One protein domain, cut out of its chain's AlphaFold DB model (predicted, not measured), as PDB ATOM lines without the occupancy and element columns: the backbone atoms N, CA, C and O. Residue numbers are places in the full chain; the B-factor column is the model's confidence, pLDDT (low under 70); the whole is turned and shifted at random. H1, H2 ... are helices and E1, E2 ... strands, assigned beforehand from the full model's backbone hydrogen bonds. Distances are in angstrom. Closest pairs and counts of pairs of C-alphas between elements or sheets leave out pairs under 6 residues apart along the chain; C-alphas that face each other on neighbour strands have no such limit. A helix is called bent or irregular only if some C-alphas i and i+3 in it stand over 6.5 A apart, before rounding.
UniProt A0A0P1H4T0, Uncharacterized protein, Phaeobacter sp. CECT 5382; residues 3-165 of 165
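Overview. This is residues 3 to 165 of the 165 residues of an uncharacterized protein of Phaeobacter sp. CECT 5382 (UniProt A0A0P1H4T0). Two long helical limbs spread as a V from a small head of strands: one limb is the hairpin of H1 and H2a, the other is the long arm H3b, which crosses H1 near the beginnings of both. The head is a twisted sheet of three strands, grazed by the short arms H2b and H3a, while residues 144 to 165, of which 144 to 163 belong to H3, stick out from the rest. The printed part has 163 residues, with three named strands and then three named helices along the chain, E1 E2 E3 H1 H2 H3; the sheet's order is E1, E2, E3, antiparallel throughout, and the class is mostly helix. The whole is loose, with a radius of gyration of the C-alphas of 20.8 A, and spans 67 by 48 by 28 A along its main axes.

Arrangement. Go first through residues 3 to 14, which hold no named element, to E1, residues 15 to 22, which bends by 57 degrees at residue 18. E1 forms a hairpin with E2, residues 27 to 33; C-alphas 17 and 31 face each other at 4.2 A, and N 18 and O 30 are within hydrogen-bond range at 2.8 A. E2 forms a hairpin with E3, residues 39 to 42, where N 31 and O 40 are within range at 2.8 A and C-alphas 30 and 41 face each other at 4.4 A. These strands are a meander, each the antiparallel neighbour of the one before, in a sheet that is only just strongly twisted, its C-alphas lying up to 4.2 A off the best plane. Next look at H1, residues 45 to 67, which is not on the sheet. H2, residues 75 to 101, was assigned as one helix by its hydrogen bonds but is bent, with C-alphas 91 and 94 6.7 A apart; its arms H2a, residues 75 to 91, and H2b, residues 94 to 101, stand at a steep tilt of 46 degrees. H1 and H2a touch as a helical hairpin, at a shallow tilt of 0 degrees, opposite ways; their closest C-alphas, Phe 66 and Ser 77, are 6.2 A apart. H2b only grazes the sheet, with residues 95 to 99. H3, residues 122 to 163, was likewise assigned as one helix but is bent, with C-alphas 132 and 135 9.2 A apart; its arms are H3a, residues 122 to 132, and H3b, residues 135 to 163. H3b is itself irregular, with C-alphas 139 and 142 6.9 A apart, and has a kink of 27 degrees near residue 142. Its residues 135 to 142 touch residues 45 to 54 of H1, at a steep tilt of 59 degrees, the same way; the closest C-alphas, Phe 46 and Gly 138, are 4.2 A apart. H1 and H3a touch only at their ends, about perpendicular at 86 degrees, with the C-alphas of Phe 46 and Glu 131 closest at 5.2 A. H2a and H3b are apart. Every O i to N i+4 pair is within hydrogen-bond range in H1, H2a and H2b; the counts are 6 of 7 in H3a and 23 of 25 in H3b.

Along the chain. Find C-alpha 15 at (3.122, 1.625, -29.824); from there E1 runs 19.9 A to residue 22. E2 covers 19.7 A and E3 9.9 A. Find C-alpha 45 at (-3.440, -1.106, -15.251), where H1 begins its 31.9 A. H2a covers 24.2 A, H2b 10.2 A and H3a 16.7 A. H3b covers 43.0 A and ends at C-alpha 163, at (-3.437, -12.062, 29.051).

Size, cuts and confidence. The two C-alphas farthest apart are those of Asn 35 and Gln 165, at 71.6 A. The printed part has no cut, and the link from H2 to H3, with 20 residues, is long. The mean pLDDT of the printed part is 82.0, and residues 107 to 125 are among the 25 under 70.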
ATOM      1  N   LYS A   3       5.154  -3.577 -21.943       79.25
ATOM      2  CA  LYS A   3       4.948  -4.299 -23.202       79.25
ATOM      3  C   LYS A   3       4.535  -3.347 -24.315       79.25
ATOM      4  O   LYS A   3       3.815  -2.379 -24.063       79.25
ATOM      5  N   THR A   4       4.928  -3.663 -25.543       80.50
ATOM      6  CA  THR A   4       4.404  -2.993 -26.737       80.50
ATOM      7  C   THR A   4       2.887  -3.160 -26.842       80.50
ATOM      8  O   THR A   4       2.326  -4.213 -26.505       80.50
ATOM      9  N   ARG A   5       2.208  -2.121 -27.326       81.62
ATOM     10  CA  ARG A   5       0.742  -2.085 -27.444       81.62
ATOM     11  C   ARG A   5       0.291  -1.939 -28.892       81.62
ATOM     12  O   ARG A   5       1.042  -1.496 -29.765       81.62
ATOM     13  N   ILE A   6      -0.956  -2.313 -29.143       83.62
ATOM     14  CA  ILE A   6      -1.623  -2.074 -30.421       83.62
ATOM     15  C   ILE A   6      -2.086  -0.620 -30.454       83.62
ATOM     16  O   ILE A   6      -2.750  -0.163 -29.529       83.62
ATOM     17  N   CYS A   7      -1.740   0.113 -31.510       83.56
ATOM     18  CA  CYS A   7      -2.232   1.472 -31.699       83.56
ATOM     19  C   CYS A   7      -3.719   1.458 -32.055       83.56
ATOM     20  O   CYS A   7      -4.079   0.897 -33.087       83.56
ATOM     21  N   GLY A   8      -4.568   2.133 -31.276       81.44
ATOM     22  CA  GLY A   8      -6.004   2.220 -31.571       81.44
ATOM     23  C   GLY A   8      -6.335   2.853 -32.931       81.44
ATOM     24  O   GLY A   8      -7.364   2.536 -33.520       81.44
ATOM     25  N   SER A   9      -5.449   3.698 -33.475       81.75
ATOM     26  CA  SER A   9      -5.624   4.312 -34.800       81.75
ATOM     27  C   SER A   9      -5.118   3.432 -35.943       81.75
ATOM     28  O   SER A   9      -5.789   3.306 -36.960       81.75
ATOM     29  N   CYS A  10      -3.945   2.807 -35.794       81.44
ATOM     30  CA  CYS A  10      -3.351   1.989 -36.862       81.44
ATOM     31  C   CYS A  10      -3.731   0.508 -36.795       81.44
ATOM     32  O   CYS A  10      -3.419  -0.227 -37.726       81.44
ATOM     33  N   LYS A  11      -4.321   0.056 -35.682       83.50
ATOM     34  CA  LYS A  11      -4.615  -1.351 -35.352       83.50
ATOM     35  C   LYS A  11      -3.412  -2.303 -35.490       83.50
ATOM     36  O   LYS A  11      -3.585  -3.510 -35.602       83.50
ATOM     37  N   LYS A  12      -2.188  -1.766 -35.451       82.19
ATOM     38  CA  LYS A  12      -0.917  -2.502 -35.545       82.19
ATOM     39  C   LYS A  12      -0.132  -2.404 -34.227       82.19
ATOM     40  O   LYS A  12      -0.292  -1.404 -33.518       82.19
ATOM     41  N   PRO A  13       0.714  -3.395 -33.888       79.19
ATOM     42  CA  PRO A  13       1.525  -3.415 -32.667       79.19
ATOM     43  C   PRO A  13       2.735  -2.469 -32.771       79.19
ATOM     44  O   PRO A  13       3.880  -2.896 -32.752       79.19
ATOM     45  N   THR A  14       2.481  -1.171 -32.935       81.62
ATOM     46  CA  THR A  14       3.514  -0.159 -33.218       81.62
ATOM     47  C   THR A  14       3.654   0.891 -32.117       81.62
ATOM     48  O   THR A  14       4.373   1.869 -32.317       81.62
ATOM     49  N   LEU A  15       2.940   0.753 -30.989       80.06
ATOM     50  CA  LEU A  15       3.122   1.625 -29.824       80.06
ATOM     51  C   LEU A  15       4.281   1.101 -28.982       80.06
ATOM     52  O   LEU A  15       4.142   0.100 -28.269       80.06
ATOM     53  N   ILE A  16       5.399   1.815 -29.053       82.50
ATOM     54  CA  ILE A  16       6.613   1.521 -28.293       82.50
ATOM     55  C   ILE A  16       6.680   2.480 -27.106       82.50
ATOM     56  O   ILE A  16       6.407   3.672 -27.277       82.50
ATOM     57  N   PRO A  17       7.006   1.992 -25.900       80.88
ATOM     58  CA  PRO A  17       7.169   2.862 -24.748       80.88
ATOM     59  C   PRO A  17       8.454   3.691 -24.905       80.88
ATOM     60  O   PRO A  17       9.522   3.145 -25.166       80.88
ATOM     61  N   VAL A  18       8.346   5.013 -24.779       80.81
ATOM     62  CA  VAL A  18       9.450   5.968 -25.014       80.81
ATOM     63  C   VAL A  18       9.881   6.703 -23.756       80.81
ATOM     64  O   VAL A  18      11.034   7.102 -23.639       80.81
ATOM     65  N   SER A  19       8.970   6.890 -22.807       78.50
ATOM     66  CA  SER A  19       9.259   7.596 -21.568       78.50
ATOM     67  C   SER A  19       8.435   7.035 -20.426       78.50
ATOM     68  O   SER A  19       7.384   6.412 -20.612       78.50
ATOM     69  N   ARG A  20       8.930   7.258 -19.214       76.75
ATOM     70  CA  ARG A  20       8.213   6.923 -17.997       76.75
ATOM     71  C   ARG A  20       8.361   8.054 -16.999       76.75
ATOM     72  O   ARG A  20       9.459   8.314 -16.505       76.75
ATOM     73  N   LYS A  21       7.240   8.706 -16.706       79.19
ATOM     74  CA  LYS A  21       7.155   9.844 -15.793       79.19
ATOM     75  C   LYS A  21       6.529   9.416 -14.477       79.19
ATOM     76  O   LYS A  21       5.719   8.490 -14.418       79.19
ATOM     77  N   ARG A  22       6.940  10.090 -13.409       66.94
ATOM     78  CA  ARG A  22       6.359   9.925 -12.082       66.94
ATOM     79  C   ARG A  22       5.364  11.050 -11.853       66.94
ATOM     80  O   ARG A  22       5.745  12.217 -11.887       66.94
ATOM     81  N   GLU A  23       4.128  10.671 -11.593       74.88
ATOM     82  CA  GLU A  23       3.105  11.543 -11.038       74.88
ATOM     83  C   GLU A  23       2.950  11.220  -9.535       74.88
ATOM     84  O   GLU A  23       3.497  10.216  -9.061       74.88
ATOM     85  N   PRO A  24       2.296  12.080  -8.732       64.94
ATOM     86  CA  PRO A  24       2.284  11.939  -7.275       64.94
ATOM     87  C   PRO A  24       1.709  10.602  -6.782       64.94
ATOM     88  O   PRO A  24       2.170  10.081  -5.767       64.94
ATOM     89  N   TYR A  25       0.755  10.024  -7.521       63.59
ATOM     90  CA  TYR A  25      -0.014   8.846  -7.099       63.59
ATOM     91  C   TYR A  25       0.089   7.650  -8.061       63.59
ATOM     92  O   TYR A  25      -0.487   6.594  -7.811       63.59
ATOM     93  N   ASN A  26       0.829   7.793  -9.158       72.31
ATOM     94  CA  ASN A  26       0.891   6.853 -10.274       72.31
ATOM     95  C   ASN A  26       2.212   7.034 -11.041       72.31
ATOM     96  O   ASN A  26       2.838   8.094 -11.022       72.31
ATOM     97  N   THR A  27       2.658   5.996 -11.752       76.44
ATOM     98  CA  THR A  27       3.625   6.205 -12.841       76.44
ATOM     99  C   THR A  27       2.858   6.315 -14.144       76.44
ATOM    100  O   THR A  27       1.821   5.685 -14.289       76.44
ATOM    101  N   VAL A  28       3.326   7.123 -15.085       82.31
ATOM    102  CA  VAL A  28       2.704   7.262 -16.402       82.31
ATOM    103  C   VAL A  28       3.717   6.833 -17.441       82.31
ATOM    104  O   VAL A  28       4.873   7.264 -17.415       82.31
ATOM    105  N   VAL A  29       3.299   5.940 -18.333       82.00
ATOM    106  CA  VAL A  29       4.148   5.450 -19.414       82.00
ATOM    107  C   VAL A  29       3.719   6.127 -20.707       82.00
ATOM    108  O   VAL A  29       2.587   5.942 -21.156       82.00
ATOM    109  N   GLY A  30       4.635   6.884 -21.303       83.88
ATOM    110  CA  GLY A  30       4.449   7.496 -22.611       83.88
ATOM    111  C   GLY A  30       4.795   6.512 -23.721       83.88
ATOM    112  O   GLY A  30       5.865   5.898 -23.713       83.88
ATOM    113  N   TYR A  31       3.900   6.371 -24.692       82.06
ATOM    114  CA  TYR A  31       4.067   5.533 -25.876       82.06
ATOM    115  C   TYR A  31       4.091   6.386 -27.140       82.06
ATOM    116  O   TYR A  31       3.312   7.330 -27.275       82.06
ATOM    117  N   LEU A  32       4.936   6.010 -28.097       84.69
ATOM    118  CA  LEU A  32       4.978   6.595 -29.433       84.69
ATOM    119  C   LEU A  32       4.605   5.535 -30.471       84.69
ATOM    120  O   LEU A  32       5.175   4.445 -30.509       84.69
ATOM    121  N   CYS A  33       3.644   5.866 -31.326       84.25
ATOM    122  CA  CYS A  33       3.281   5.068 -32.489       84.25
ATOM    123  C   CYS A  33       4.301   5.289 -33.612       84.25
ATOM    124  O   CYS A  33       4.329   6.372 -34.192       84.25
ATOM    125  N   GLN A  34       5.084   4.273 -33.980       83.75
ATOM    126  CA  GLN A  34       6.060   4.413 -35.076       83.75
ATOM    127  C   GLN A  34       5.417   4.671 -36.447       83.75
ATOM    128  O   GLN A  34       6.004   5.339 -37.286       83.75
ATOM    129  N   ASN A  35       4.196   4.180 -36.670       83.94
ATOM    130  CA  ASN A  35       3.520   4.304 -37.964       83.94
ATOM    131  C   ASN A  35       2.771   5.636 -38.146       83.94
ATOM    132  O   ASN A  35       2.540   6.073 -39.263       83.94
ATOM    133  N   CYS A  36       2.336   6.259 -37.049       85.12
ATOM    134  CA  CYS A  36       1.437   7.413 -37.072       85.12
ATOM    135  C   CYS A  36       1.944   8.623 -36.288       85.12
ATOM    136  O   CYS A  36       1.252   9.635 -36.217       85.12
ATOM    137  N   GLY A  37       3.096   8.511 -35.625       82.00
ATOM    138  CA  GLY A  37       3.698   9.578 -34.821       82.00
ATOM    139  C   GLY A  37       2.915   9.973 -33.564       82.00
ATOM    140  O   GLY A  37       3.373  10.818 -32.796       82.00
ATOM    141  N   ARG A  38       1.740   9.379 -33.316       84.94
ATOM    142  CA  ARG A  38       0.888   9.722 -32.173       84.94
ATOM    143  C   ARG A  38       1.573   9.339 -30.858       84.94
ATOM    144  O   ARG A  38       2.001   8.195 -30.690       84.94
ATOM    145  N   LYS A  39       1.620  10.297 -29.931       85.50
ATOM    146  CA  LYS A  39       2.053  10.112 -28.541       85.50
ATOM    147  C   LYS A  39       0.833   9.846 -27.663       85.50
ATOM    148  O   LYS A  39      -0.168  10.546 -27.795       85.50
ATOM    149  N   ILE A  40       0.896   8.819 -26.820       85.31
ATOM    150  CA  ILE A  40      -0.185   8.440 -25.903       85.31
ATOM    151  C   ILE A  40       0.415   8.128 -24.542       85.31
ATOM    152  O   ILE A  40       1.280   7.262 -24.434       85.31
ATOM    153  N   ASP A  41      -0.106   8.776 -23.511       86.94
ATOM    154  CA  ASP A  41       0.237   8.489 -22.128       86.94
ATOM    155  C   ASP A  41      -0.771   7.494 -21.545       86.94
ATOM    156  O   ASP A  41      -1.989   7.667 -21.659       86.94
ATOM    157  N   ILE A  42      -0.263   6.405 -20.968       84.25
ATOM    158  CA  ILE A  42      -1.085   5.337 -20.396       84.25
ATOM    159  C   ILE A  42      -0.648   5.094 -18.955       84.25
ATOM    160  O   ILE A  42       0.497   4.714 -18.683       84.25
ATOM    161  N   VAL A  43      -1.595   5.259 -18.036       85.88
ATOM    162  CA  VAL A  43      -1.441   4.882 -16.630       85.88
ATOM    163  C   VAL A  43      -1.416   3.346 -16.520       85.88
ATOM    164  O   VAL A  43      -2.222   2.680 -17.165       85.88
ATOM    165  N   PRO A  44      -0.525   2.727 -15.733       84.19
ATOM    166  CA  PRO A  44      -0.476   1.289 -15.515       84.19
ATOM    167  C   PRO A  44      -1.815   0.725 -15.046       84.19
ATOM    168  O   PRO A  44      -2.484   1.294 -14.185       84.19
ATOM    169  N   ALA A  45      -2.170  -0.453 -15.561       85.81
ATOM    170  CA  ALA A  45      -3.440  -1.106 -15.251       85.81
ATOM    171  C   ALA A  45      -3.616  -1.381 -13.746       85.81
ATOM    172  O   ALA A  45      -4.732  -1.305 -13.246       85.81
ATOM    173  N   PHE A  46      -2.521  -1.646 -13.022       86.06
ATOM    174  CA  PHE A  46      -2.530  -1.797 -11.565       86.06
ATOM    175  C   PHE A  46      -3.035  -0.535 -10.858       86.06
ATOM    176  O   PHE A  46      -3.935  -0.624 -10.033       86.06
ATOM    177  N   SER A  47      -2.516   0.639 -11.228       85.25
ATOM    178  CA  SER A  47      -2.916   1.913 -10.619       85.25
ATOM    179  C   SER A  47      -4.375   2.263 -10.921       85.25
ATOM    180  O   SER A  47      -5.059   2.822 -10.067       85.25
ATOM    181  N   VAL A  48      -4.857   1.917 -12.121       87.12
ATOM    182  CA  VAL A  48      -6.275   2.061 -12.486       87.12
ATOM    183  C   VAL A  48      -7.137   1.130 -11.634       87.12
ATOM    184  O   VAL A  48      -8.122   1.573 -11.056       87.12
ATOM    185  N   GLY A  49      -6.740  -0.139 -11.493       86.75
ATOM    186  CA  GLY A  49      -7.450  -1.116 -10.664       86.75
ATOM    187  C   GLY A  49      -7.524  -0.708  -9.190       86.75
ATOM    188  O   GLY A  49      -8.599  -0.764  -8.597       86.75
ATOM    189  N   SER A  50      -6.415  -0.237  -8.612       86.81
ATOM    190  CA  SER A  50      -6.374   0.211  -7.214       86.81
ATOM    191  C   SER A  50      -7.199   1.470  -6.983       86.81
ATOM    192  O   SER A  50      -7.926   1.557  -5.995       86.81
ATOM    193  N   GLY A  51      -7.126   2.431  -7.906       87.56
ATOM    194  CA  GLY A  51      -7.935   3.642  -7.838       87.56
ATOM    195  C   GLY A  51      -9.429   3.347  -7.931       87.56
ATOM    196  O   GLY A  51     -10.213   3.888  -7.152       87.56
ATOM    197  N   LEU A  52      -9.814   2.418  -8.812       90.50
ATOM    198  CA  LEU A  52     -11.194   1.966  -8.937       90.50
ATOM    199  C   LEU A  52     -11.673   1.265  -7.658       90.50
ATOM    200  O   LEU A  52     -12.755   1.572  -7.174       90.50
ATOM    201  N   ALA A  53     -10.875   0.359  -7.083       90.88
ATOM    202  CA  ALA A  53     -11.230  -0.336  -5.845       90.88
ATOM    203  C   ALA A  53     -11.460   0.631  -4.675       90.88
ATOM    204  O   ALA A  53     -12.444   0.499  -3.950       90.88
ATOM    205  N   ILE A  54     -10.597   1.641  -4.529       90.31
ATOM    206  CA  ILE A  54     -10.768   2.695  -3.521       90.31
ATOM    207  C   ILE A  54     -12.039   3.505  -3.804       90.31
ATOM    208  O   ILE A  54     -12.826   3.737  -2.889       90.31
ATOM    209  N   ALA A  55     -12.280   3.893  -5.059       91.62
ATOM    210  CA  ALA A  55     -13.484   4.629  -5.439       91.62
ATOM    211  C   ALA A  55     -14.765   3.842  -5.112       91.62
ATOM    212  O   ALA A  55     -15.690   4.397  -4.522       91.62
ATOM    213  N   TRP A  56     -14.802   2.542  -5.419       91.50
ATOM    214  CA  TRP A  56     -15.924   1.668  -5.069       91.50
ATOM    215  C   TRP A  56     -16.104   1.515  -3.560       91.50
ATOM    216  O   TRP A  56     -17.241   1.529  -3.093       91.50
ATOM    217  N   ALA A  57     -15.020   1.414  -2.789       91.00
ATOM    218  CA  ALA A  57     -15.101   1.354  -1.331       91.00
ATOM    219  C   ALA A  57     -15.685   2.648  -0.738       91.00
ATOM    220  O   ALA A  57     -16.565   2.593   0.119       91.00
ATOM    221  N   VAL A  58     -15.247   3.812  -1.233       92.25
ATOM    222  CA  VAL A  58     -15.776   5.118  -0.808       92.25
ATOM    223  C   VAL A  58     -17.248   5.267  -1.195       92.25
ATOM    224  O   VAL A  58     -18.048   5.695  -0.366       92.25
ATOM    225  N   LEU A  59     -17.627   4.867  -2.413       93.25
ATOM    226  CA  LEU A  59     -19.028   4.850  -2.837       93.25
ATOM    227  C   LEU A  59     -19.864   3.913  -1.962       93.25
ATOM    228  O   LEU A  59     -20.929   4.310  -1.507       93.25
ATOM    229  N   GLY A  60     -19.376   2.708  -1.664       91.94
ATOM    230  CA  GLY A  60     -20.057   1.773  -0.766       91.94
ATOM    231  C   GLY A  60     -20.259   2.353   0.635       91.94
ATOM    232  O   GLY A  60     -21.348   2.246   1.197       91.94
ATOM    233  N   PHE A  61     -19.247   3.039   1.172       90.31
ATOM    234  CA  PHE A  61     -19.354   3.741   2.449       90.31
ATOM    235  C   PHE A  61     -20.397   4.867   2.402       90.31
ATOM    236  O   PHE A  61     -21.258   4.943   3.275       90.31
ATOM    237  N   TRP A  62     -20.382   5.709   1.367       89.94
ATOM    238  CA  TRP A  62     -21.384   6.770   1.199       89.94
ATOM    239  C   TRP A  62     -22.791   6.216   1.022       89.94
ATOM    240  O   TRP A  62     -23.737   6.746   1.599       89.94
ATOM    241  N   TYR A  63     -22.930   5.131   0.264       90.62
ATOM    242  CA  TYR A  63     -24.200   4.447   0.099       90.62
ATOM    243  C   TYR A  63     -24.741   3.979   1.454       90.62
ATOM    244  O   TYR A  63     -25.893   4.244   1.788       90.62
ATOM    245  N   PHE A  64     -23.892   3.346   2.265       90.12
ATOM    246  CA  PHE A  64     -24.259   2.914   3.608       90.12
ATOM    247  C   PHE A  64     -24.702   4.096   4.486       90.12
ATOM    248  O   PHE A  64     -25.769   4.043   5.092       90.12
ATOM    249  N   VAL A  65     -23.938   5.191   4.496       87.06
ATOM    250  CA  VAL A  65     -24.263   6.394   5.281       87.06
ATOM    251  C   VAL A  65     -25.595   7.021   4.855       87.06
ATOM    252  O   VAL A  65     -26.375   7.427   5.713       87.06
ATOM    253  N   PHE A  66     -25.871   7.104   3.553       86.06
ATOM    254  CA  PHE A  66     -27.067   7.780   3.049       86.06
ATOM    255  C   PHE A  66     -28.330   6.918   3.037       86.06
ATOM    256  O   PHE A  66     -29.418   7.485   3.123       86.06
ATOM    257  N   PHE A  67     -28.202   5.594   2.893       88.00
ATOM    258  CA  PHE A  67     -29.332   4.730   2.528       88.00
ATOM    259  C   PHE A  67     -29.563   3.522   3.446       88.00
ATOM    260  O   PHE A  67     -30.587   2.860   3.303       88.00
ATOM    261  N   HIS A  68     -28.660   3.194   4.379       82.44
ATOM    262  CA  HIS A  68     -28.772   1.939   5.139       82.44
ATOM    263  C   HIS A  68     -29.982   1.875   6.090       82.44
ATOM    264  O   HIS A  68     -30.538   0.800   6.276       82.44
ATOM    265  N   ASN A  69     -30.411   3.005   6.663       75.06
ATOM    266  CA  ASN A  69     -31.521   3.071   7.630       75.06
ATOM    267  C   ASN A  69     -32.525   4.202   7.335       75.06
ATOM    268  O   ASN A  69     -33.273   4.630   8.215       75.06
ATOM    269  N   SER A  70     -32.544   4.732   6.114       73.12
ATOM    270  CA  SER A  70     -33.454   5.818   5.749       73.12
ATOM    271  C   SER A  70     -34.806   5.271   5.292       73.12
ATOM    272  O   SER A  70     -34.933   4.639   4.247       73.12
ATOM    273  N   VAL A  71     -35.854   5.572   6.062       67.06
ATOM    274  CA  VAL A  71     -37.252   5.283   5.687       67.06
ATOM    275  C   VAL A  71     -37.688   6.129   4.478       67.06
ATOM    276  O   VAL A  71     -38.521   5.702   3.686       67.06
ATOM    277  N   TYR A  72     -37.078   7.307   4.301       73.44
ATOM    278  CA  TYR A  72     -37.245   8.173   3.135       73.44
ATOM    279  C   TYR A  72     -35.880   8.655   2.641       73.44
ATOM    280  O   TYR A  72     -35.109   9.249   3.395       73.44
ATOM    281  N   ASN A  73     -35.594   8.430   1.360       80.69
ATOM    282  CA  ASN A  73     -34.374   8.914   0.719       80.69
ATOM    283  C   ASN A  73     -34.600  10.339   0.226       80.69
ATOM    284  O   ASN A  73     -35.452  10.573  -0.629       80.69
ATOM    285  N   SER A  74     -33.850  11.301   0.764       85.19
ATOM    286  CA  SER A  74     -33.955  12.683   0.305       85.19
ATOM    287  C   SER A  74     -33.437  12.821  -1.130       85.19
ATOM    288  O   SER A  74     -32.444  12.209  -1.522       85.19
ATOM    289  N   THR A  75     -34.071  13.680  -1.931       89.00
ATOM    290  CA  THR A  75     -33.599  13.994  -3.293       89.00
ATOM    291  C   THR A  75     -32.148  14.482  -3.290       89.00
ATOM    292  O   THR A  75     -31.389  14.219  -4.222       89.00
ATOM    293  N   LEU A  76     -31.741  15.154  -2.209       87.94
ATOM    294  CA  LEU A  76     -30.377  15.619  -2.002       87.94
ATOM    295  C   LEU A  76     -29.383  14.458  -1.836       87.94
ATOM    296  O   LEU A  76     -28.348  14.474  -2.499       87.94
ATOM    297  N   SER A  77     -29.687  13.434  -1.026       88.25
ATOM    298  CA  SER A  77     -28.775  12.291  -0.850       88.25
ATOM    299  C   SER A  77     -28.617  11.483  -2.138       88.25
ATOM    300  O   SER A  77     -27.500  11.119  -2.506       88.25
ATOM    301  N   ILE A  78     -29.711  11.293  -2.882       90.69
ATOM    302  CA  ILE A  78     -29.692  10.659  -4.208       90.69
ATOM    303  C   ILE A  78     -28.824  11.466  -5.180       90.69
ATOM    304  O   ILE A  78     -27.980  10.890  -5.865       90.69
ATOM    305  N   SER A  79     -28.987  12.791  -5.220       92.00
ATOM    306  CA  SER A  79     -28.242  13.652  -6.149       92.00
ATOM    307  C   SER A  79     -26.746  13.685  -5.837       92.00
ATOM    308  O   SER A  79     -25.930  13.605  -6.753       92.00
ATOM    309  N   LEU A  80     -26.373  13.751  -4.555       91.62
ATOM    310  CA  LEU A  80     -24.969  13.712  -4.131       91.62
ATOM    311  C   LEU A  80     -24.321  12.366  -4.460       91.62
ATOM    312  O   LEU A  80     -23.210  12.332  -4.992       91.62
ATOM    313  N   TYR A  81     -25.024  11.264  -4.196       92.75
ATOM    314  CA  TYR A  81     -24.530   9.932  -4.524       92.75
ATOM    315  C   TYR A  81     -24.384   9.737  -6.040       92.75
ATOM    316  O   TYR A  81     -23.334   9.303  -6.510       92.75
ATOM    317  N   ALA A  82     -25.394  10.126  -6.823       92.81
ATOM    318  CA  ALA A  82     -25.335  10.072  -8.282       92.81
ATOM    319  C   ALA A  82     -24.196  10.943  -8.839       92.81
ATOM    320  O   ALA A  82     -23.453  10.493  -9.709       92.81
ATOM    321  N   GLY A  83     -24.010  12.151  -8.298       94.06
ATOM    322  CA  GLY A  83     -22.889  13.025  -8.639       94.06
ATOM    323  C   GLY A  83     -21.540  12.351  -8.394       94.06
ATOM    324  O   GLY A  83     -20.701  12.330  -9.292       94.06
ATOM    325  N   ALA A  84     -21.362  11.715  -7.232       92.25
ATOM    326  CA  ALA A  84     -20.145  10.973  -6.911       92.25
ATOM    327  C   ALA A  84     -19.892   9.812  -7.891       92.25
ATOM    328  O   ALA A  84     -18.769   9.649  -8.374       92.25
ATOM    329  N   VAL A  85     -20.928   9.044  -8.247       93.31
ATOM    330  CA  VAL A  85     -20.826   7.966  -9.248       93.31
ATOM    331  C   VAL A  85     -20.394   8.521 -10.608       93.31
ATOM    332  O   VAL A  85     -19.472   7.985 -11.228       93.31
ATOM    333  N   VAL A  86     -21.003   9.619 -11.060       95.12
ATOM    334  CA  VAL A  86     -20.634  10.275 -12.324       95.12
ATOM    335  C   VAL A  86     -19.180  10.744 -12.287       95.12
ATOM    336  O   VAL A  86     -18.446  10.504 -13.245       95.12
ATOM    337  N   THR A  87     -18.720  11.341 -11.185       92.81
ATOM    338  CA  THR A  87     -17.314  11.745 -11.031       92.81
ATOM    339  C   THR A  87     -16.366  10.554 -11.163       92.81
ATOM    340  O   THR A  87     -15.376  10.648 -11.889       92.81
ATOM    341  N   VAL A  88     -16.674   9.413 -10.538       92.56
ATOM    342  CA  VAL A  88     -15.854   8.194 -10.658       92.56
ATOM    343  C   VAL A  88     -15.767   7.729 -12.114       92.56
ATOM    344  O   VAL A  88     -14.672   7.423 -12.591       92.56
ATOM    345  N   VAL A  89     -16.888   7.727 -12.840       92.31
ATOM    346  CA  VAL A  89     -16.924   7.348 -14.263       92.31
ATOM    347  C   VAL A  89     -16.128   8.329 -15.124       92.31
ATOM    348  O   VAL A  89     -15.387   7.895 -16.003       92.31
ATOM    349  N   LEU A  90     -16.227   9.635 -14.875       92.44
ATOM    350  CA  LEU A  90     -15.498  10.646 -15.648       92.44
ATOM    351  C   LEU A  90     -13.987  10.618 -15.396       92.44
ATOM    352  O   LEU A  90     -13.218  10.877 -16.320       92.44
ATOM    353  N   VAL A  91     -13.557  10.283 -14.179       89.69
ATOM    354  CA  VAL A  91     -12.132  10.198 -13.828       89.69
ATOM    355  C   VAL A  91     -11.510   8.902 -14.348       89.69
ATOM    356  O   VAL A  91     -10.469   8.936 -15.003       89.69
ATOM    357  N   TRP A  92     -12.138   7.751 -14.093       89.69
ATOM    358  CA  TRP A  92     -11.537   6.444 -14.398       89.69
ATOM    359  C   TRP A  92     -11.961   5.864 -15.748       89.69
ATOM    360  O   TRP A  92     -11.231   5.058 -16.328       89.69
ATOM    361  N   GLY A  93     -13.107   6.285 -16.284       87.75
ATOM    362  CA  GLY A  93     -13.615   5.850 -17.584       87.75
ATOM    363  C   GLY A  93     -12.627   6.087 -18.729       87.75
ATOM    364  O   GLY A  93     -12.336   5.131 -19.453       87.75
ATOM    365  N   PRO A  94     -12.043   7.293 -18.886       89.56
ATOM    366  CA  PRO A  94     -11.048   7.560 -19.923       89.56
ATOM    367  C   PRO A  94      -9.801   6.679 -19.803       89.56
ATOM    368  O   PRO A  94      -9.289   6.205 -20.817       89.56
ATOM    369  N   GLU A  95      -9.326   6.410 -18.585       87.81
ATOM    370  CA  GLU A  95      -8.155   5.552 -18.371       87.81
ATOM    371  C   GLU A  95      -8.455   4.092 -18.736       87.81
ATOM    372  O   GLU A  95      -7.685   3.465 -19.469       87.81
ATOM    373  N   CYS A  96      -9.615   3.567 -18.330       86.75
ATOM    374  CA  CYS A  96     -10.095   2.255 -18.773       86.75
ATOM    375  C   CYS A  96     -10.228   2.188 -20.303       86.75
ATOM    376  O   CYS A  96      -9.782   1.221 -20.931       86.75
ATOM    377  N   LEU A  97     -10.772   3.241 -20.917       88.56
ATOM    378  CA  LEU A  97     -10.938   3.333 -22.363       88.56
ATOM    379  C   LEU A  97      -9.589   3.325 -23.091       88.56
ATOM    380  O   LEU A  97      -9.442   2.633 -24.098       88.56
ATOM    381  N   ARG A  98      -8.569   4.017 -22.568       86.25
ATOM    382  CA  ARG A  98      -7.210   3.997 -23.136       86.25
ATOM    383  C   ARG A  98      -6.611   2.594 -23.153       86.25
ATOM    384  O   ARG A  98      -5.958   2.245 -24.141       86.25
ATOM    385  N   HIS A  99      -6.846   1.783 -22.118       86.81
ATOM    386  CA  HIS A  99      -6.411   0.379 -22.099       86.81
ATOM    387  C   HIS A  99      -7.189  -0.493 -23.079       86.81
ATOM    388  O   HIS A  99      -6.587  -1.360 -23.709       86.81
ATOM    389  N   TRP A 100      -8.490  -0.249 -23.240       86.50
ATOM    390  CA  TRP A 100      -9.318  -1.001 -24.183       86.50
ATOM    391  C   TRP A 100      -8.991  -0.674 -25.645       86.50
ATOM    392  O   TRP A 100      -8.851  -1.577 -26.467       86.50
ATOM    393  N   MET A 101      -8.789   0.607 -25.961       86.94
ATOM    394  CA  MET A 101      -8.411   1.064 -27.302       86.94
ATOM    395  C   MET A 101      -6.968   0.710 -27.673       86.94
ATOM    396  O   MET A 101      -6.652   0.619 -28.858       86.94
ATOM    397  N   ASN A 102      -6.086   0.534 -26.684       86.25
ATOM    398  CA  ASN A 102      -4.676   0.206 -26.896       86.25
ATOM    399  C   ASN A 102      -4.292  -1.058 -26.106       86.25
ATOM    400  O   ASN A 102      -3.547  -0.971 -25.113       86.25
ATOM    401  N   PRO A 103      -4.806  -2.233 -26.518       85.00
ATOM    402  CA  PRO A 103      -4.534  -3.488 -25.839       85.00
ATOM    403  C   PRO A 103      -3.063  -3.886 -25.991       85.00
ATOM    404  O   PRO A 103      -2.353  -3.464 -26.910       85.00
ATOM    405  N   VAL A 104      -2.595  -4.727 -25.073       84.06
ATOM    406  CA  VAL A 104      -1.237  -5.280 -25.116       84.06
ATOM    407  C   VAL A 104      -1.107  -6.219 -26.317       84.06
ATOM    408  O   VAL A 104      -1.954  -7.088 -26.521       84.06
ATOM    409  N   ALA A 105      -0.046  -6.056 -27.111       82.19
ATOM    410  CA  ALA A 105       0.205  -6.928 -28.252       82.19
ATOM    411  C   ALA A 105       0.563  -8.350 -27.773       82.19
ATOM    412  O   ALA A 105       1.405  -8.523 -26.886       82.19
ATOM    413  N   LYS A 106      -0.067  -9.381 -28.354       73.25
ATOM    414  CA  LYS A 106       0.295 -10.783 -28.090       73.25
ATOM    415  C   LYS A 106       1.687 -11.046 -28.677       73.25
ATOM    416  O   LYS A 106       1.877 -10.848 -29.869       73.25
ATOM    417  N   GLY A 107       2.641 -11.455 -27.839       63.34
ATOM    418  CA  GLY A 107       4.031 -11.708 -28.251       63.34
ATOM    419  C   GLY A 107       4.915 -10.461 -28.377       63.34
ATOM    420  O   GLY A 107       6.016 -10.561 -28.896       63.34
ATOM    421  N   GLY A 108       4.449  -9.296 -27.921       60.75
ATOM    422  CA  GLY A 108       5.261  -8.083 -27.903       60.75
ATOM    423  C   GLY A 108       6.392  -8.148 -26.877       60.75
ATOM    424  O   GLY A 108       6.145  -8.511 -25.721       60.75
ATOM    425  N   ASP A 109       7.598  -7.754 -27.289       61.66
ATOM    426  CA  ASP A 109       8.763  -7.721 -26.410       61.66
ATOM    427  C   ASP A 109       8.525  -6.803 -25.207       61.66
ATOM    428  O   ASP A 109       7.969  -5.698 -25.290       61.66
ATOM    429  N   ALA A 110       8.928  -7.304 -24.045       65.31
ATOM    430  CA  ALA A 110       8.950  -6.551 -22.810       65.31
ATOM    431  C   ALA A 110      10.149  -5.595 -22.846       65.31
ATOM    432  O   ALA A 110      11.285  -6.005 -22.637       65.31
ATOM    433  N   VAL A 111       9.889  -4.312 -23.089       68.06
ATOM    434  CA  VAL A 111      10.917  -3.271 -23.093       68.06
ATOM    435  C   VAL A 111      11.043  -2.686 -21.686       68.06
ATOM    436  O   VAL A 111      10.055  -2.309 -21.037       68.06
ATOM    437  N   GLU A 112      12.273  -2.601 -21.188       64.50
ATOM    438  CA  GLU A 112      12.576  -1.834 -19.985       64.50
ATOM    439  C   GLU A 112      12.799  -0.368 -20.345       64.50
ATOM    440  O   GLU A 112      13.825   0.016 -20.894       64.50
ATOM    441  N   VAL A 113      11.816   0.467 -20.012       66.50
ATOM    442  CA  VAL A 113      11.959   1.922 -20.091       66.50
ATOM    443  C   VAL A 113      12.354   2.443 -18.716       66.50
ATOM    444  O   VAL A 113      11.606   2.279 -17.744       66.50
ATOM    445  N   LYS A 114      13.543   3.051 -18.638       63.25
ATOM    446  CA  LYS A 114      14.043   3.703 -17.422       63.25
ATOM    447  C   LYS A 114      13.170   4.915 -17.079       63.25
ATOM    448  O   LYS A 114      12.660   5.592 -17.971       63.25
ATOM    449  N   LEU A 115      12.968   5.170 -15.784       63.22
ATOM    450  CA  LEU A 115      12.271   6.377 -15.340       63.22
ATOM    451  C   LEU A 115      13.083   7.615 -15.729       63.22
ATOM    452  O   LEU A 115      14.282   7.675 -15.482       63.22
ATOM    453  N   GLU A 116      12.401   8.618 -16.278       58.56
ATOM    454  CA  GLU A 116      13.005   9.877 -16.736       58.56
ATOM    455  C   GLU A 116      13.550  10.720 -15.561       58.56
ATOM    456  O   GLU A 116      14.435  11.552 -15.733       58.56
ATOM    457  N   LYS A 117      13.056  10.468 -14.340       56.97
ATOM    458  CA  LYS A 117      13.613  10.983 -13.083       56.97
ATOM    459  C   LYS A 117      13.720   9.851 -12.064       56.97
ATOM    460  O   LYS A 117      12.696   9.345 -11.595       56.97
ATOM    461  N   GLU A 118      14.943   9.488 -11.678       52.28
ATOM    462  CA  GLU A 118      15.208   8.644 -10.507       52.28
ATOM    463  C   GLU A 118      14.883   9.433  -9.231       52.28
ATOM    464  O   GLU A 118      15.732  10.057  -8.598       52.28
ATOM    465  N   GLY A 119      13.609   9.463  -8.851       50.31
ATOM    466  CA  GLY A 119      13.234   9.939  -7.526       50.31
ATOM    467  C   GLY A 119      13.744   8.954  -6.475       50.31
ATOM    468  O   GLY A 119      13.298   7.808  -6.457       50.31
ATOM    469  N   ARG A 120      14.642   9.393  -5.581       46.75
ATOM    470  CA  ARG A 120      15.046   8.643  -4.379       46.75
ATOM    471  C   ARG A 120      13.794   8.225  -3.592       46.75
ATOM    472  O   ARG A 120      13.109   9.076  -3.034       46.75
ATOM    473  N   GLY A 121      13.475   6.931  -3.552       55.56
ATOM    474  CA  GLY A 121      12.400   6.420  -2.699       55.56
ATOM    475  C   GLY A 121      11.998   4.970  -2.973       55.56
ATOM    476  O   GLY A 121      11.629   4.627  -4.097       55.56
ATOM    477  N   SER A 122      11.992   4.161  -1.907       61.03
ATOM    478  CA  SER A 122      11.538   2.754  -1.848       61.03
ATOM    479  C   SER A 122      10.107   2.536  -2.384       61.03
ATOM    480  O   SER A 122       9.782   1.500  -2.957       61.03
ATOM    481  N   VAL A 123       9.247   3.553  -2.284       61.56
ATOM    482  CA  VAL A 123       7.845   3.478  -2.735       61.56
ATOM    483  C   VAL A 123       7.736   3.306  -4.256       61.56
ATOM    484  O   VAL A 123       6.856   2.604  -4.747       61.56
ATOM    485  N   THR A 124       8.651   3.904  -5.022       63.66
ATOM    486  CA  THR A 124       8.620   3.852  -6.490       63.66
ATOM    487  C   THR A 124       8.980   2.463  -7.010       63.66
ATOM    488  O   THR A 124       8.321   1.962  -7.916       63.66
ATOM    489  N   SER A 125       9.982   1.806  -6.417       67.50
ATOM    490  CA  SER A 125      10.362   0.434  -6.775       67.50
ATOM    491  C   SER A 125       9.276  -0.573  -6.399       67.50
ATOM    492  O   SER A 125       8.977  -1.460  -7.201       67.50
ATOM    493  N   ALA A 126       8.628  -0.394  -5.244       70.00
ATOM    494  CA  ALA A 126       7.472  -1.196  -4.854       70.00
ATOM    495  C   ALA A 126       6.307  -1.042  -5.847       70.00
ATOM    496  O   ALA A 126       5.745  -2.041  -6.289       70.00
ATOM    497  N   LEU A 127       5.994   0.184  -6.285       69.75
ATOM    498  CA  LEU A 127       4.929   0.420  -7.266       69.75
ATOM    499  C   LEU A 127       5.228  -0.259  -8.615       69.75
ATOM    500  O   LEU A 127       4.366  -0.933  -9.176       69.75
ATOM    501  N   ILE A 128       6.468  -0.142  -9.109       71.56
ATOM    502  CA  ILE A 128       6.920  -0.787 -10.356       71.56
ATOM    503  C   ILE A 128       6.815  -2.315 -10.262       71.56
ATOM    504  O   ILE A 128       6.526  -2.987 -11.256       71.56
ATOM    505  N   TRP A 129       7.068  -2.874  -9.079       76.00
ATOM    506  CA  TRP A 129       6.898  -4.298  -8.822       76.00
ATOM    507  C   TRP A 129       5.414  -4.691  -8.829       76.00
ATOM    508  O   TRP A 129       5.043  -5.643  -9.519       76.00
ATOM    509  N   CYS A 130       4.558  -3.910  -8.165       75.88
ATOM    510  CA  CYS A 130       3.113  -4.132  -8.112       75.88
ATOM    511  C   CYS A 130       2.430  -4.077  -9.489       75.88
ATOM    512  O   CYS A 130       1.472  -4.805  -9.749       75.88
ATOM    513  N   GLU A 131       2.954  -3.290 -10.426       73.12
ATOM    514  CA  GLU A 131       2.432  -3.235 -11.797       73.12
ATOM    515  C   GLU A 131       2.431  -4.587 -12.526       73.12
ATOM    516  O   GLU A 131       1.659  -4.768 -13.473       73.12
ATOM    517  N   ARG A 132       3.242  -5.558 -12.081       76.00
ATOM    518  CA  ARG A 132       3.266  -6.917 -12.646       76.00
ATOM    519  C   ARG A 132       1.955  -7.673 -12.442       76.00
ATOM    520  O   ARG A 132       1.625  -8.516 -13.271       76.00
ATOM    521  N   PHE A 133       1.198  -7.359 -11.392       79.25
ATOM    522  CA  PHE A 133      -0.062  -8.041 -11.081       79.25
ATOM    523  C   PHE A 133      -1.249  -7.543 -11.925       79.25
ATOM    524  O   PHE A 133      -2.346  -8.097 -11.851       79.25
ATOM    525  N   GLY A 134      -1.040  -6.516 -12.757       82.50
ATOM    526  CA  GLY A 134      -2.054  -6.003 -13.675       82.50
ATOM    527  C   GLY A 134      -3.272  -5.400 -12.966       82.50
ATOM    528  O   GLY A 134      -3.208  -5.000 -11.806       82.50
ATOM    529  N   PHE A 135      -4.391  -5.316 -13.690       83.75
ATOM    530  CA  PHE A 135      -5.621  -4.677 -13.210       83.75
ATOM    531  C   PHE A 135      -6.216  -5.367 -11.975       83.75
ATOM    532  O   PHE A 135      -6.510  -4.706 -10.984       83.75
ATOM    533  N   PHE A 136      -6.342  -6.697 -12.009       85.38
ATOM    534  CA  PHE A 136      -6.912  -7.470 -10.900       85.38
ATOM    535  C   PHE A 136      -6.060  -7.392  -9.633       85.38
ATOM    536  O   PHE A 136      -6.608  -7.261  -8.542       85.38
ATOM    537  N   GLY A 137      -4.731  -7.398  -9.774       84.25
ATOM    538  CA  GLY A 137      -3.835  -7.146  -8.649       84.25
ATOM    539  C   GLY A 137      -4.071  -5.778  -8.020       84.25
ATOM    540  O   GLY A 137      -4.129  -5.670  -6.801       84.25
ATOM    541  N   GLY A 138      -4.280  -4.755  -8.852       83.56
ATOM    542  CA  GLY A 138      -4.657  -3.420  -8.391       83.56
ATOM    543  C   GLY A 138      -5.974  -3.419  -7.623       83.56
ATOM    544  O   GLY A 138      -6.061  -2.807  -6.568       83.56
ATOM    545  N   LEU A 139      -6.976  -4.142  -8.121       88.12
ATOM    546  CA  LEU A 139      -8.315  -4.191  -7.532       88.12
ATOM    547  C   LEU A 139      -8.330  -4.880  -6.155       88.12
ATOM    548  O   LEU A 139      -9.028  -4.441  -5.245       88.12
ATOM    549  N   ILE A 140      -7.536  -5.939  -5.993       87.56
ATOM    550  CA  ILE A 140      -7.483  -6.745  -4.765       87.56
ATOM    551  C   ILE A 140      -6.514  -6.151  -3.729       87.56
ATOM    552  O   ILE A 140      -6.722  -6.321  -2.527       87.56
ATOM    553  N   ALA A 141      -5.471  -5.433  -4.160       86.75
ATOM    554  CA  ALA A 141      -4.421  -4.936  -3.269       86.75
ATOM    555  C   ALA A 141      -4.939  -4.099  -2.077       86.75
ATOM    556  O   ALA A 141      -4.518  -4.387  -0.955       86.75
ATOM    557  N   PRO A 142      -5.869  -3.135  -2.244       85.44
ATOM    558  CA  PRO A 142      -6.429  -2.387  -1.115       85.44
ATOM    559  C   PRO A 142      -7.165  -3.274  -0.104       85.44
ATOM    560  O   PRO A 142      -7.063  -3.047   1.098       85.44
ATOM    561  N   VAL A 143      -7.868  -4.307  -0.580       86.38
ATOM    562  CA  VAL A 143      -8.619  -5.244   0.271       86.38
ATOM    563  C   VAL A 143      -7.662  -6.106   1.084       86.38
ATOM    564  O   VAL A 143      -7.823  -6.233   2.296       86.38
ATOM    565  N   VAL A 144      -6.630  -6.652   0.436       88.00
ATOM    566  CA  VAL A 144      -5.595  -7.440   1.116       88.00
ATOM    567  C   VAL A 144      -4.887  -6.584   2.157       88.00
ATOM    568  O   VAL A 144      -4.757  -7.004   3.303       88.00
ATOM    569  N   PHE A 145      -4.506  -5.359   1.796       88.31
ATOM    570  CA  PHE A 145      -3.879  -4.430   2.728       88.31
ATOM    571  C   PHE A 145      -4.772  -4.181   3.952       88.31
ATOM    572  O   PHE A 145      -4.336  -4.411   5.075       88.31
ATOM    573  N   ALA A 146      -6.042  -3.819   3.753       87.81
ATOM    574  CA  ALA A 146      -6.979  -3.621   4.859       87.81
ATOM    575  C   ALA A 146      -7.144  -4.885   5.726       87.81
ATOM    576  O   ALA A 146      -7.120  -4.794   6.953       87.81
ATOM    577  N   SER A 147      -7.246  -6.066   5.109       87.75
ATOM    578  CA  SER A 147      -7.405  -7.337   5.827       87.75
ATOM    579  C   SER A 147      -6.208  -7.681   6.717       87.75
ATOM    580  O   SER A 147      -6.396  -8.173   7.825       87.75
ATOM    581  N   VAL A 148      -4.984  -7.365   6.280       91.62
ATOM    582  CA  VAL A 148      -3.757  -7.595   7.058       91.62
ATOM    583  C   VAL A 148      -3.742  -6.707   8.300       91.62
ATOM    584  O   VAL A 148      -3.453  -7.188   9.394       91.62
ATOM    585  N   PHE A 149      -4.105  -5.430   8.155       91.19
ATOM    586  CA  PHE A 149      -4.182  -4.499   9.283       91.19
ATOM    587  C   PHE A 149      -5.281  -4.886  10.275       91.19
ATOM    588  O   PHE A 149      -5.034  -4.909  11.481       91.19
ATOM    589  N   LEU A 150      -6.470  -5.237   9.782       90.94
ATOM    590  CA  LEU A 150      -7.574  -5.696  10.627       90.94
ATOM    591  C   LEU A 150      -7.240  -7.018  11.327       90.94
ATOM    592  O   LEU A 150      -7.526  -7.167  12.512       90.94
ATOM    593  N   GLY A 151      -6.586  -7.950  10.633       91.81
ATOM    594  CA  GLY A 151      -6.120  -9.208  11.211       91.81
ATOM    595  C   GLY A 151      -5.086  -8.990  12.316       91.81
ATOM    596  O   GLY A 151      -5.220  -9.556  13.398       91.81
ATOM    597  N   ALA A 152      -4.098  -8.119  12.089       92.50
ATOM    598  CA  ALA A 152      -3.110  -7.766  13.107       92.50
ATOM    599  C   ALA A 152      -3.761  -7.106  14.333       92.50
ATOM    600  O   ALA A 152      -3.456  -7.476  15.466       92.50
ATOM    601  N   ALA A 153      -4.702  -6.181  14.117       91.81
ATOM    602  CA  ALA A 153      -5.456  -5.549  15.197       91.81
ATOM    603  C   ALA A 153      -6.295  -6.566  15.989       91.81
ATOM    604  O   ALA A 153      -6.308  -6.518  17.216       91.81
ATOM    605  N   ALA A 154      -6.945  -7.516  15.309       91.81
ATOM    606  CA  ALA A 154      -7.720  -8.572  15.953       91.81
ATOM    607  C   ALA A 154      -6.839  -9.505  16.797       91.81
ATOM    608  O   ALA A 154      -7.211  -9.830  17.921       91.81
ATOM    609  N   ILE A 155      -5.657  -9.891  16.301       94.00
ATOM    610  CA  ILE A 155      -4.695 -10.711  17.056       94.00
ATOM    611  C   ILE A 155      -4.214  -9.966  18.304       94.00
ATOM    612  O   ILE A 155      -4.206 -10.536  19.391       94.00
ATOM    613  N   LEU A 156      -3.851  -8.687  18.173       91.69
ATOM    614  CA  LEU A 156      -3.453  -7.865  19.320       91.69
ATOM    615  C   LEU A 156      -4.592  -7.720  20.335       91.69
ATOM    616  O   LEU A 156      -4.357  -7.831  21.536       91.69
ATOM    617  N   GLY A 157      -5.823  -7.522  19.858       90.94
ATOM    618  CA  GLY A 157      -7.017  -7.488  20.701       90.94
ATOM    619  C   GLY A 157      -7.246  -8.804  21.442       90.94
ATOM    620  O   GLY A 157      -7.517  -8.783  22.640       90.94
ATOM    621  N   LEU A 158      -7.068  -9.940  20.761       92.00
ATOM    622  CA  LEU A 158      -7.178 -11.271  21.356       92.00
ATOM    623  C   LEU A 158      -6.131 -11.472  22.456       92.00
ATOM    624  O   LEU A 158      -6.497 -11.857  23.557       92.00
ATOM    625  N   ILE A 159      -4.858 -11.164  22.178       92.25
ATOM    626  CA  ILE A 159      -3.764 -11.271  23.158       92.25
ATOM    627  C   ILE A 159      -4.072 -10.410  24.385       92.25
ATOM    628  O   ILE A 159      -3.923 -10.873  25.514       92.25
ATOM    629  N   ASN A 160      -4.526  -9.171  24.169       91.25
ATOM    630  CA  ASN A 160      -4.870  -8.270  25.261       91.25
ATOM    631  C   ASN A 160      -6.007  -8.836  26.123       91.25
ATOM    632  O   ASN A 160      -5.891  -8.880  27.343       91.25
ATOM    633  N   TYR A 161      -7.062  -9.345  25.481       90.44
ATOM    634  CA  TYR A 161      -8.188  -9.980  26.159       90.44
ATOM    635  C   TYR A 161      -7.781 -11.231  26.949       90.44
ATOM    636  O   TYR A 161      -8.281 -11.440  28.044       90.44
ATOM    637  N   THR A 162      -6.878 -12.066  26.423       89.75
ATOM    638  CA  THR A 162      -6.494 -13.328  27.080       89.75
ATOM    639  C   THR A 162      -5.447 -13.191  28.181       89.75
ATOM    640  O   THR A 162      -5.370 -14.074  29.029       89.75
ATOM    641  N   TYR A 163      -4.589 -12.166  28.140       86.50
ATOM    642  CA  TYR A 163      -3.437 -12.062  29.051       86.50
ATOM    643  C   TYR A 163      -3.480 -10.859  30.002       86.50
ATOM    644  O   TYR A 163      -2.747 -10.866  30.990       86.50
ATOM    645  N   PHE A 164      -4.288  -9.833  29.720       80.25
ATOM    646  CA  PHE A 164      -4.335  -8.593  30.512       80.25
ATOM    647  C   PHE A 164      -5.729  -8.264  31.068       80.25
ATOM    648  O   PHE A 164      -5.886  -7.249  31.752       80.25
ATOM    649  N   GLN A 165      -6.720  -9.114  30.796       57.44
ATOM    650  CA  GLN A 165      -8.054  -9.105  31.393       57.44
ATOM    651  C   GLN A 165      -8.290 -10.430  32.115       57.44
ATOM    652  O   GLN A 165      -8.972 -10.388  33.162       57.44
TER     653      GLN A 165